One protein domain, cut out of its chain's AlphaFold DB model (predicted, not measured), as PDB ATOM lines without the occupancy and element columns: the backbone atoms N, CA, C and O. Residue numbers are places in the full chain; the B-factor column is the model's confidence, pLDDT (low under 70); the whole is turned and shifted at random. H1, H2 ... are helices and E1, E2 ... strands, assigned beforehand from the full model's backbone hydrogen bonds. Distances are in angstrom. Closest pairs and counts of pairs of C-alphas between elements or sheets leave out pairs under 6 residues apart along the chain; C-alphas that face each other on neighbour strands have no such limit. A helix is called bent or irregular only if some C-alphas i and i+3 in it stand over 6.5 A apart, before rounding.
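Overview. This is residues 61 to 128 of the 249 residues of an uncharacterized protein of Alteromonas profundi (UniProt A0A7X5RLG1). A short strand hairpin, E1 and E2, sits near the middle of the model; the helices H1 and H2 pack together at one end of the longest axis, and H3 runs away to the other end, meeting no other helix closely. Loops make up much of the rest, and one of them, residues 80 to 91, comes back beside the hairpin, where residues 85 to 86 pair with residues 77 to 78 of E2. The printed part has 68 residues with two named strands and three named helices, in the order E1, E2, H1, H2, H3, and the two strands form one antiparallel sheet of order E1 - E2. Its class is mostly helix, though under half of the residues are in named elements: 27 in helices and 6 in strands. The whole is compact, with a radius of gyration of the C-alphas of 10.9 A, and spans 31 by 22 by 20 A along its three main axes.

Arrangement. After residues 61 to 68, which hold no named element, come E1, residues 69 to 71, and E2, residues 77 to 79, joined by a tight link of 5 residues. They are antiparallel neighbours and a hairpin, with 143 degrees between their N-to-C directions. The C-alphas of Val 69 and Asp 79 face each other at 4.6 A, and those of Arg 71 and Leu 77 at 4.9 A. Across the pair, N 70 and O 78 are 3.0 A apart and N 78 and O 70 are 2.9 A apart, both within hydrogen-bond range. Residues 77 to 78 of E2 also pair with residues 85 to 86, antiparallel. A long link of 12 residues leads to H1, residues 92 to 102, and a short link of 8 residues leads on to H2, residues 111 to 115. H1 and H2 touch, with 8 pairs of C-alphas within 8 A; the closest are those of Leu 98 and Glu 112, 5.8 A apart. A tight link of 2 residues joins H2 to H3, residues 118 to 128. H2 and H3 are close but not clearly touching: their closest C-alphas, those of Leu 113 and Leu 119, are 7.7 A apart. H3 is apart from H1, E1 and E2. H2 is apart from E1 and E2, and H1 is apart from E1. In H3 every O i to N i+4 pair is within hydrogen-bond range, against 4 of 7 in H1 and 0 of 1 in H2, where 1 of 2 O i to N i+3 pairs is within range.

Along the chain. E1 begins at C-alpha 69, at (47.990, -22.361, 25.955), and measures 7.2 A from first to last C-alpha; E2 measures 6.8 A. H1 runs 15.9 A from C-alpha 92, at (41.217, -32.726, 18.104), to C-alpha 102. H2 measures 7.8 A and is neither bent nor irregular, but only just: C-alphas 111 and 114 are 6.1 A apart. H3 measures 15.4 A and ends at C-alpha 128, at (57.400, -37.003, 35.337).

Size, cuts and confidence. The printed part runs from residue 61 to residue 128 and has no cut. The two C-alphas farthest apart are those of Glu 100, in H1, and His 128, in H3, at 31.5 A, while those of Tyr 61 and His 128, the first and last printed residues, are 9.9 A apart. The outline is rounded. The link from E2 to H1 is long. The mean pLDDT of the printed part is 91.6, and no printed residue is under 70.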
ATOM      1  N   TYR A  61      57.602 -27.600  35.461       94.50
ATOM      2  CA  TYR A  61      56.329 -27.235  36.096       94.50
ATOM      3  C   TYR A  61      55.715 -25.955  35.538       94.50
ATOM      4  O   TYR A  61      54.570 -25.621  35.857       94.50
ATOM      5  N   SER A  62      56.440 -25.243  34.688       92.94
ATOM      6  CA  SER A  62      55.938 -24.032  34.064       92.94
ATOM      7  C   SER A  62      55.165 -24.299  32.760       92.94
ATOM      8  O   SER A  62      54.545 -23.374  32.236       92.94
ATOM      9  N   ILE A  63      55.179 -25.535  32.237       94.31
ATOM     10  CA  ILE A  63      54.455 -25.924  31.015       94.31
ATOM     11  C   ILE A  63      52.933 -25.956  31.222       94.31
ATOM     12  O   ILE A  63      52.454 -26.174  32.340       94.31
ATOM     13  N   LEU A  64      52.182 -25.784  30.129       92.44
ATOM     14  CA  LEU A  64      50.722 -25.908  30.067       92.44
ATOM     15  C   LEU A  64      49.985 -24.995  31.056       92.44
ATOM     16  O   LEU A  64      48.914 -25.337  31.559       92.44
ATOM     17  N   ARG A  65      50.535 -23.811  31.343       90.50
ATOM     18  CA  ARG A  65      49.780 -22.809  32.099       90.50
ATOM     19  C   ARG A  65      48.620 -22.284  31.257       90.50
ATOM     20  O   ARG A  65      48.774 -22.021  30.068       90.50
ATOM     21  N   TYR A  66      47.481 -22.061  31.901       86.00
ATOM     22  CA  TYR A  66      46.254 -21.588  31.257       86.00
ATOM     23  C   TYR A  66      46.428 -20.313  30.417       86.00
ATOM     24  O   TYR A  66      45.827 -20.173  29.356       86.00
ATOM     25  N   ASP A  67      47.269 -19.383  30.864       88.69
ATOM     26  CA  ASP A  67      47.504 -18.108  30.192       88.69
ATOM     27  C   ASP A  67      48.408 -18.214  28.954       88.69
ATOM     28  O   ASP A  67      48.443 -17.280  28.152       88.69
ATOM     29  N   VAL A  68      49.080 -19.349  28.748       92.19
ATOM     30  CA  VAL A  68      50.036 -19.562  27.647       92.19
ATOM     31  C   VAL A  68      49.683 -20.764  26.770       92.19
ATOM     32  O   VAL A  68      50.522 -21.220  26.003       92.19
ATOM     33  N   VAL A  69      48.465 -21.299  26.857       94.62
ATOM     34  CA  VAL A  69      47.990 -22.361  25.955       94.62
ATOM     35  C   VAL A  69      47.044 -21.811  24.896       94.62
ATOM     36  O   VAL A  69      46.241 -20.925  25.178       94.62
ATOM     37  N   GLU A  70      47.137 -22.348  23.682       95.19
ATOM     38  CA  GLU A  70      46.291 -21.994  22.535       95.19
ATOM     39  C   GLU A  70      45.990 -23.232  21.684       95.19
ATOM     40  O   GLU A  70      46.663 -24.267  21.793       95.19
ATOM     41  N   ARG A  71      44.973 -23.147  20.820       92.94
ATOM     42  CA  ARG A  71      44.725 -24.185  19.817       92.94
ATOM     43  C   ARG A  71      45.699 -24.023  18.650       92.94
ATOM     44  O   ARG A  71      45.733 -22.997  17.984       92.94
ATOM     45  N   SER A  72      46.479 -25.064  18.389       91.44
ATOM     46  CA  SER A  72      47.362 -25.146  17.221       91.44
ATOM     47  C   SER A  72      46.583 -25.383  15.925       91.44
ATOM     48  O   SER A  72      45.465 -25.901  15.940       91.44
ATOM     49  N   GLU A  73      47.236 -25.135  14.789       86.69
ATOM     50  CA  GLU A  73      46.732 -25.465  13.444       86.69
ATOM     51  C   GLU A  73      46.409 -26.961  13.269       86.69
ATOM     52  O   GLU A  73      45.584 -27.345  12.445       86.69
ATOM     53  N   LEU A  74      47.012 -27.828  14.091       85.44
ATOM     54  CA  LEU A  74      46.748 -29.269  14.113       85.44
ATOM     55  C   LEU A  74      45.484 -29.639  14.907       85.44
ATOM     56  O   LEU A  74      45.201 -30.822  15.117       85.44
ATOM     57  N   GLY A  75      44.767 -28.641  15.425       88.38
ATOM     58  CA  GLY A  75      43.608 -28.812  16.292       88.38
ATOM     59  C   GLY A  75      43.949 -29.378  17.671       88.38
ATOM     60  O   GLY A  75      43.038 -29.827  18.355       88.38
ATOM     61  N   SER A  76      45.230 -29.392  18.055       92.19
ATOM     62  CA  SER A  76      45.737 -29.820  19.376       92.19
ATOM     63  C   SER A  76      46.120 -28.612  20.230       92.19
ATOM     64  O   SER A  76      46.193 -27.505  19.699       92.19
ATOM     65  N   LEU A  77      46.434 -28.798  21.514       94.12
ATOM     66  CA  LEU A  77      46.951 -27.701  22.341       94.12
ATOM     67  C   LEU A  77      48.440 -27.459  22.109       94.12
ATOM     68  O   LEU A  77      49.224 -28.406  22.058       94.12
ATOM     69  N   VAL A  78      48.820 -26.189  22.011       95.25
ATOM     70  CA  VAL A  78      50.210 -25.732  22.011       95.25
ATOM     71  C   VAL A  78      50.452 -24.847  23.225       95.25
ATOM     72  O   VAL A  78      49.649 -23.967  23.524       95.25
ATOM     73  N   ASP A  79      51.564 -25.073  23.920       96.00
ATOM     74  CA  ASP A  79      52.093 -24.116  24.890       96.00
ATOM     75  C   ASP A  79      52.862 -23.046  24.105       96.00
ATOM     76  O   ASP A  79      53.896 -23.317  23.499       96.00
ATOM     77  N   THR A  80      52.347 -21.822  24.046       95.06
ATOM     78  CA  THR A  80      52.894 -20.750  23.208       95.06
ATOM     79  C   THR A  80      54.239 -20.230  23.690       95.06
ATOM     80  O   THR A  80      54.949 -19.593  22.907       95.06
ATOM     81  N   ARG A  81      54.626 -20.523  24.932       94.69
ATOM     82  CA  ARG A  81      55.917 -20.139  25.500       94.69
ATOM     83  C   ARG A  81      56.998 -21.155  25.146       94.69
ATOM     84  O   ARG A  81      58.070 -20.758  24.702       94.69
ATOM     85  N   THR A  82      56.716 -22.447  25.302       94.69
ATOM     86  CA  THR A  82      57.668 -23.528  24.976       94.69
ATOM     87  C   THR A  82      57.557 -24.015  23.534       94.69
ATOM     88  O   THR A  82      58.416 -24.744  23.063       94.69
ATOM     89  N   LYS A  83      56.495 -23.646  22.815       94.56
ATOM     90  CA  LYS A  83      56.148 -24.131  21.468       94.56
ATOM     91  C   LYS A  83      55.921 -25.650  21.371       94.56
ATOM     92  O   LYS A  83      55.828 -26.172  20.260       94.56
ATOM     93  N   ILE A  84      55.810 -26.363  22.494       94.75
ATOM     94  CA  ILE A  84      55.474 -27.792  22.511       94.75
ATOM     95  C   ILE A  84      53.996 -27.970  22.166       94.75
ATOM     96  O   ILE A  84      53.130 -27.298  22.726       94.75
ATOM     97  N   ILE A  85      53.705 -28.910  21.264       94.50
ATOM     98  CA  ILE A  85      52.337 -29.267  20.885       94.50
ATOM     99  C   ILE A  85      51.971 -30.609  21.531       94.50
ATOM    100  O   ILE A  85      52.550 -31.658  21.234       94.50
ATOM    101  N   HIS A  86      50.953 -30.584  22.385       93.50
ATOM    102  CA  HIS A  86      50.468 -31.712  23.176       93.50
ATOM    103  C   HIS A  86      49.415 -32.528  22.410       93.50
ATOM    104  O   HIS A  86      48.241 -32.597  22.779       93.50
ATOM    105  N   HIS A  87      49.845 -33.137  21.302       89.12
ATOM    106  CA  HIS A  87      48.960 -33.800  20.338       89.12
ATOM    107  C   HIS A  87      48.162 -34.977  20.919       89.12
ATOM    108  O   HIS A  87      46.974 -35.122  20.639       89.12
ATOM    109  N   HIS A  88      48.806 -35.817  21.732       88.06
ATOM    110  CA  HIS A  88      48.179 -37.020  22.287       88.06
ATOM    111  C   HIS A  88      47.409 -36.766  23.588       88.06
ATOM    112  O   HIS A  88      46.465 -37.493  23.889       88.06
ATOM    113  N   ASP A  89      47.773 -35.730  24.344       87.31
ATOM    114  CA  ASP A  89      47.033 -35.342  25.549       87.31
ATOM    115  C   ASP A  89      45.699 -34.664  25.192       87.31
ATOM    116  O   ASP A  89      44.673 -34.865  25.863       87.31
ATOM    117  N   PHE A  90      45.708 -33.921  24.077       89.06
ATOM    118  CA  PHE A  90      44.589 -33.133  23.571       89.06
ATOM    119  C   PHE A  90      44.355 -33.368  22.071       89.06
ATOM    120  O   PHE A  90      44.538 -32.451  21.263       89.06
ATOM    121  N   PRO A  91      43.937 -34.582  21.664       84.44
ATOM    122  CA  PRO A  91      43.580 -34.830  20.276       84.44
ATOM    123  C   PRO A  91      42.355 -33.994  19.887       84.44
ATOM    124  O   PRO A  91      41.467 -33.745  20.706       84.44
ATOM    125  N   ALA A  92      42.272 -33.608  18.611       85.19
ATOM    126  CA  ALA A  92      41.217 -32.726  18.104       85.19
ATOM    127  C   ALA A  92      39.793 -33.227  18.410       85.19
ATOM    128  O   ALA A  92      38.910 -32.421  18.685       85.19
ATOM    129  N   THR A  93      39.577 -34.545  18.414       86.50
ATOM    130  CA  THR A  93      38.291 -35.166  18.775       86.50
ATOM    131  C   THR A  93      37.898 -34.879  20.220       86.50
ATOM    132  O   THR A  93      36.755 -34.526  20.486       86.50
ATOM    133  N   LYS A  94      38.852 -34.980  21.148       87.62
ATOM    134  CA  LYS A  94      38.636 -34.722  22.573       87.62
ATOM    135  C   LYS A  94      38.347 -33.250  22.837       87.62
ATOM    136  O   LYS A  94      37.456 -32.952  23.620       87.62
ATOM    137  N   LEU A  95      39.067 -32.343  22.173       89.31
ATOM    138  CA  LEU A  95      38.791 -30.911  22.290       89.31
ATOM    139  C   LEU A  95      37.419 -30.571  21.709       89.31
ATOM    140  O   LEU A  95      36.627 -29.958  22.409       89.31
ATOM    141  N   LYS A  96      37.085 -31.068  20.512       90.38
ATOM    142  CA  LYS A  96      35.782 -30.832  19.874       90.38
ATOM    143  C   LYS A  96      34.597 -31.234  20.764       90.38
ATOM    144  O   LYS A  96      33.634 -30.485  20.854       90.38
ATOM    145  N   LEU A  97      34.695 -32.365  21.467       90.12
ATOM    146  CA  LEU A  97      33.661 -32.788  22.420       90.12
ATOM    147  C   LEU A  97      33.439 -31.765  23.544       90.12
ATOM    148  O   LEU A  97      32.309 -31.556  23.964       90.12
ATOM    149  N   LEU A  98      34.498 -31.111  24.028       89.50
ATOM    150  CA  LEU A  98      34.382 -30.060  25.045       89.50
ATOM    151  C   LEU A  98      33.821 -28.753  24.460       89.50
ATOM    152  O   LEU A  98      33.119 -28.020  25.152       89.50
ATOM    153  N   GLU A  99      34.120 -28.459  23.190       90.69
ATOM    154  CA  GLU A  99      33.615 -27.274  22.473       90.69
ATOM    155  C   GLU A  99      32.099 -27.332  22.310       90.69
ATOM    156  O   GLU A  99      31.427 -26.319  22.473       90.69
ATOM    157  N   GLU A 100      31.549 -28.519  22.043       92.31
ATOM    158  CA  GLU A 100      30.106 -28.734  21.879       92.31
ATOM    159  C   GLU A 100      29.307 -28.462  23.168       92.31
ATOM    160  O   GLU A 100      28.111 -28.190  23.096       92.31
ATOM    161  N   ILE A 101      29.957 -28.481  24.339       90.62
ATOM    162  CA  ILE A 101      29.303 -28.253  25.637       90.62
ATOM    163  C   ILE A 101      29.144 -26.757  25.935       90.62
ATOM    164  O   ILE A 101      28.079 -26.328  26.374       90.62
ATOM    165  N   ALA A 102      30.205 -25.966  25.743       89.50
ATOM    166  CA  ALA A 102      30.250 -24.581  26.226       89.50
ATOM    167  C   ALA A 102      30.848 -23.571  25.234       89.50
ATOM    168  O   ALA A 102      30.969 -22.393  25.565       89.50
ATOM    169  N   GLY A 103      31.230 -23.997  24.029       92.81
ATOM    170  CA  GLY A 103      31.950 -23.170  23.063       92.81
ATOM    171  C   GLY A 103      33.435 -22.997  23.400       92.81
ATOM    172  O   GLY A 103      34.006 -23.739  24.205       92.81
ATOM    173  N   VAL A 104      34.066 -22.007  22.760       94.31
ATOM    174  CA  VAL A 104      35.503 -21.708  22.875       94.31
ATOM    175  C   VAL A 104      35.768 -20.260  23.272       94.31
ATOM    176  O   VAL A 104      34.964 -19.375  22.980       94.31
ATOM    177  N   ASN A 105      36.919 -20.016  23.897       92.31
ATOM    178  CA  ASN A 105      37.445 -18.670  24.114       92.31
ATOM    179  C   ASN A 105      38.145 -18.104  22.854       92.31
ATOM    180  O   ASN A 105      38.217 -18.749  21.808       92.31
ATOM    181  N   ASP A 106      38.696 -16.897  22.975       92.50
ATOM    182  CA  ASP A 106      39.468 -16.180  21.948       92.50
ATOM    183  C   ASP A 106      40.719 -16.932  21.459       92.50
ATOM    184  O   ASP A 106      41.132 -16.779  20.312       92.50
ATOM    185  N   LYS A 107      41.281 -17.801  22.302       91.69
ATOM    186  CA  LYS A 107      42.411 -18.695  21.995       91.69
ATOM    187  C   LYS A 107      41.995 -20.021  21.342       91.69
ATOM    188  O   LYS A 107      42.828 -20.915  21.161       91.69
ATOM    189  N   GLY A 108      40.706 -20.181  21.034       91.31
ATOM    190  CA  GLY A 108      40.137 -21.401  20.463       91.31
ATOM    191  C   GLY A 108      40.079 -22.577  21.442       91.31
ATOM    192  O   GLY A 108      39.991 -23.723  21.004       91.31
ATOM    193  N   LEU A 109      40.160 -22.321  22.751       92.12
ATOM    194  CA  LEU A 109      40.130 -23.345  23.793       92.12
ATOM    195  C   LEU A 109      38.710 -23.561  24.315       92.12
ATOM    196  O   LEU A 109      38.034 -22.574  24.610       92.12
ATOM    197  N   PRO A 110      38.276 -24.816  24.526       92.81
ATOM    198  CA  PRO A 110      36.978 -25.089  25.128       92.81
ATOM    199  C   PRO A 110      36.883 -24.501  26.541       92.81
ATOM    200  O   PRO A 110      37.775 -24.738  27.357       92.81
ATOM    201  N   PHE A 111      35.795 -23.805  26.882       92.19
ATOM    202  CA  PHE A 111      35.607 -23.294  28.253       92.19
ATOM    203  C   PHE A 111      35.539 -24.417  29.302       92.19
ATOM    204  O   PHE A 111      35.959 -24.231  30.443       92.19
ATOM    205  N   GLU A 112      35.076 -25.607  28.917       92.50
ATOM    206  CA  GLU A 112      35.056 -26.775  29.804       92.50
ATOM    207  C   GLU A 112      36.449 -27.332  30.106       92.50
ATOM    208  O   GLU A 112      36.628 -27.978  31.134       92.50
ATOM    209  N   LEU A 113      37.466 -27.046  29.282       90.38
ATOM    210  CA  LEU A 113      38.834 -27.507  29.537       90.38
ATOM    211  C   LEU A 113      39.320 -27.079  30.932       90.38
ATOM    212  O   LEU A 113      39.971 -27.859  31.626       90.38
ATOM    213  N   TYR A 114      38.939 -25.871  31.358       86.38
ATOM    214  CA  TYR A 114      39.291 -25.265  32.645       86.38
ATOM    215  C   TYR A 114      38.617 -25.922  33.854       86.38
ATOM    216  O   TYR A 114      39.024 -25.669  34.982       86.38
ATOM    217  N   LYS A 115      37.594 -26.751  33.631       87.31
ATOM    218  CA  LYS A 115      36.856 -27.459  34.685       87.31
ATOM    219  C   LYS A 115      37.255 -28.932  34.799       87.31
ATOM    220  O   LYS A 115      36.680 -29.657  35.603       87.31
ATOM    221  N   THR A 116      38.207 -29.382  33.981       88.44
ATOM    222  CA  THR A 116      38.679 -30.771  33.939       88.44
ATOM    223  C   THR A 116      40.128 -30.878  34.399       88.44
ATOM    224  O   THR A 116      40.920 -29.968  34.170       88.44
ATOM    225  N   ASP A 117      40.522 -32.054  34.889       91.19
ATOM    226  CA  ASP A 117      41.913 -32.344  35.279       91.19
ATOM    227  C   ASP A 117      42.834 -32.626  34.074       91.19
ATOM    228  O   ASP A 117      43.928 -33.175  34.210       91.19
ATOM    229  N   LEU A 118      42.391 -32.347  32.844       90.25
ATOM    230  CA  LEU A 118      43.121 -32.748  31.640       90.25
ATOM    231  C   LEU A 118      44.477 -32.047  31.509       90.25
ATOM    232  O   LEU A 118      45.458 -32.692  31.135       90.25
ATOM    233  N   LEU A 119      44.531 -30.750  31.824       91.44
ATOM    234  CA  LEU A 119      45.770 -29.969  31.804       91.44
ATOM    235  C   LEU A 119      46.737 -30.424  32.889       91.44
ATOM    236  O   LEU A 119      47.901 -30.685  32.583       91.44
ATOM    237  N   ASP A 120      46.247 -30.622  34.108       92.56
ATOM    238  CA  ASP A 120      47.073 -31.083  35.222       92.56
ATOM    239  C   ASP A 120      47.626 -32.490  34.987       92.56
ATOM    240  O   ASP A 120      48.797 -32.750  35.272       92.56
ATOM    241  N   ASN A 121      46.841 -33.385  34.383       93.44
ATOM    242  CA  ASN A 121      47.302 -34.719  34.004       93.44
ATOM    243  C   ASN A 121      48.392 -34.676  32.925       93.44
ATOM    244  O   ASN A 121      49.421 -35.345  33.056       93.44
ATOM    245  N   ALA A 122      48.197 -33.879  31.870       94.12
ATOM    246  CA  ALA A 122      49.182 -33.722  30.799       94.12
ATOM    247  C   ALA A 122      50.486 -33.098  31.322       94.12
ATOM    248  O   ALA A 122      51.583 -33.596  31.049       94.12
ATOM    249  N   LYS A 123      50.363 -32.060  32.154       95.19
ATOM    250  CA  LYS A 123      51.476 -31.405  32.841       95.19
ATOM    251  C   LYS A 123      52.229 -32.378  33.742       95.19
ATOM    252  O   LYS A 123      53.452 -32.457  33.663       95.19
ATOM    253  N   SER A 124      51.516 -33.140  34.567       95.25
ATOM    254  CA  SER A 124      52.112 -34.117  35.483       95.25
ATOM    255  C   SER A 124      52.869 -35.202  34.727       95.25
ATOM    256  O   SER A 124      53.997 -35.531  35.097       95.25
ATOM    257  N   ARG A 125      52.297 -35.706  33.625       95.44
ATOM    258  CA  ARG A 125      52.965 -36.679  32.757       95.44
ATOM    259  C   ARG A 125      54.254 -36.109  32.167       95.44
ATOM    260  O   ARG A 125      55.288 -36.763  32.258       95.44
ATOM    261  N   PHE A 126      54.201 -34.897  31.612       95.75
ATOM    262  CA  PHE A 126      55.380 -34.231  31.059       95.75
ATOM    263  C   PHE A 126      56.460 -34.019  32.126       95.75
ATOM    264  O   PHE A 126      57.612 -34.374  31.910       95.75
ATOM    265  N   CYS A 127      56.092 -33.509  33.305       96.31
ATOM    266  CA  CYS A 127      57.031 -33.303  34.409       96.31
ATOM    267  C   CYS A 127      57.681 -34.616  34.857       96.31
ATOM    268  O   CYS A 127      58.878 -34.648  35.132       96.31
ATOM    269  N   HIS A 128      56.899 -35.693  34.948       96.38
ATOM    270  CA  HIS A 128      57.400 -37.003  35.337       96.38
ATOM    271  C   HIS A 128      58.458 -37.512  34.354       96.38
ATOM    272  O   HIS A 128      59.557 -37.859  34.775       96.38
TER     273      HIS A 128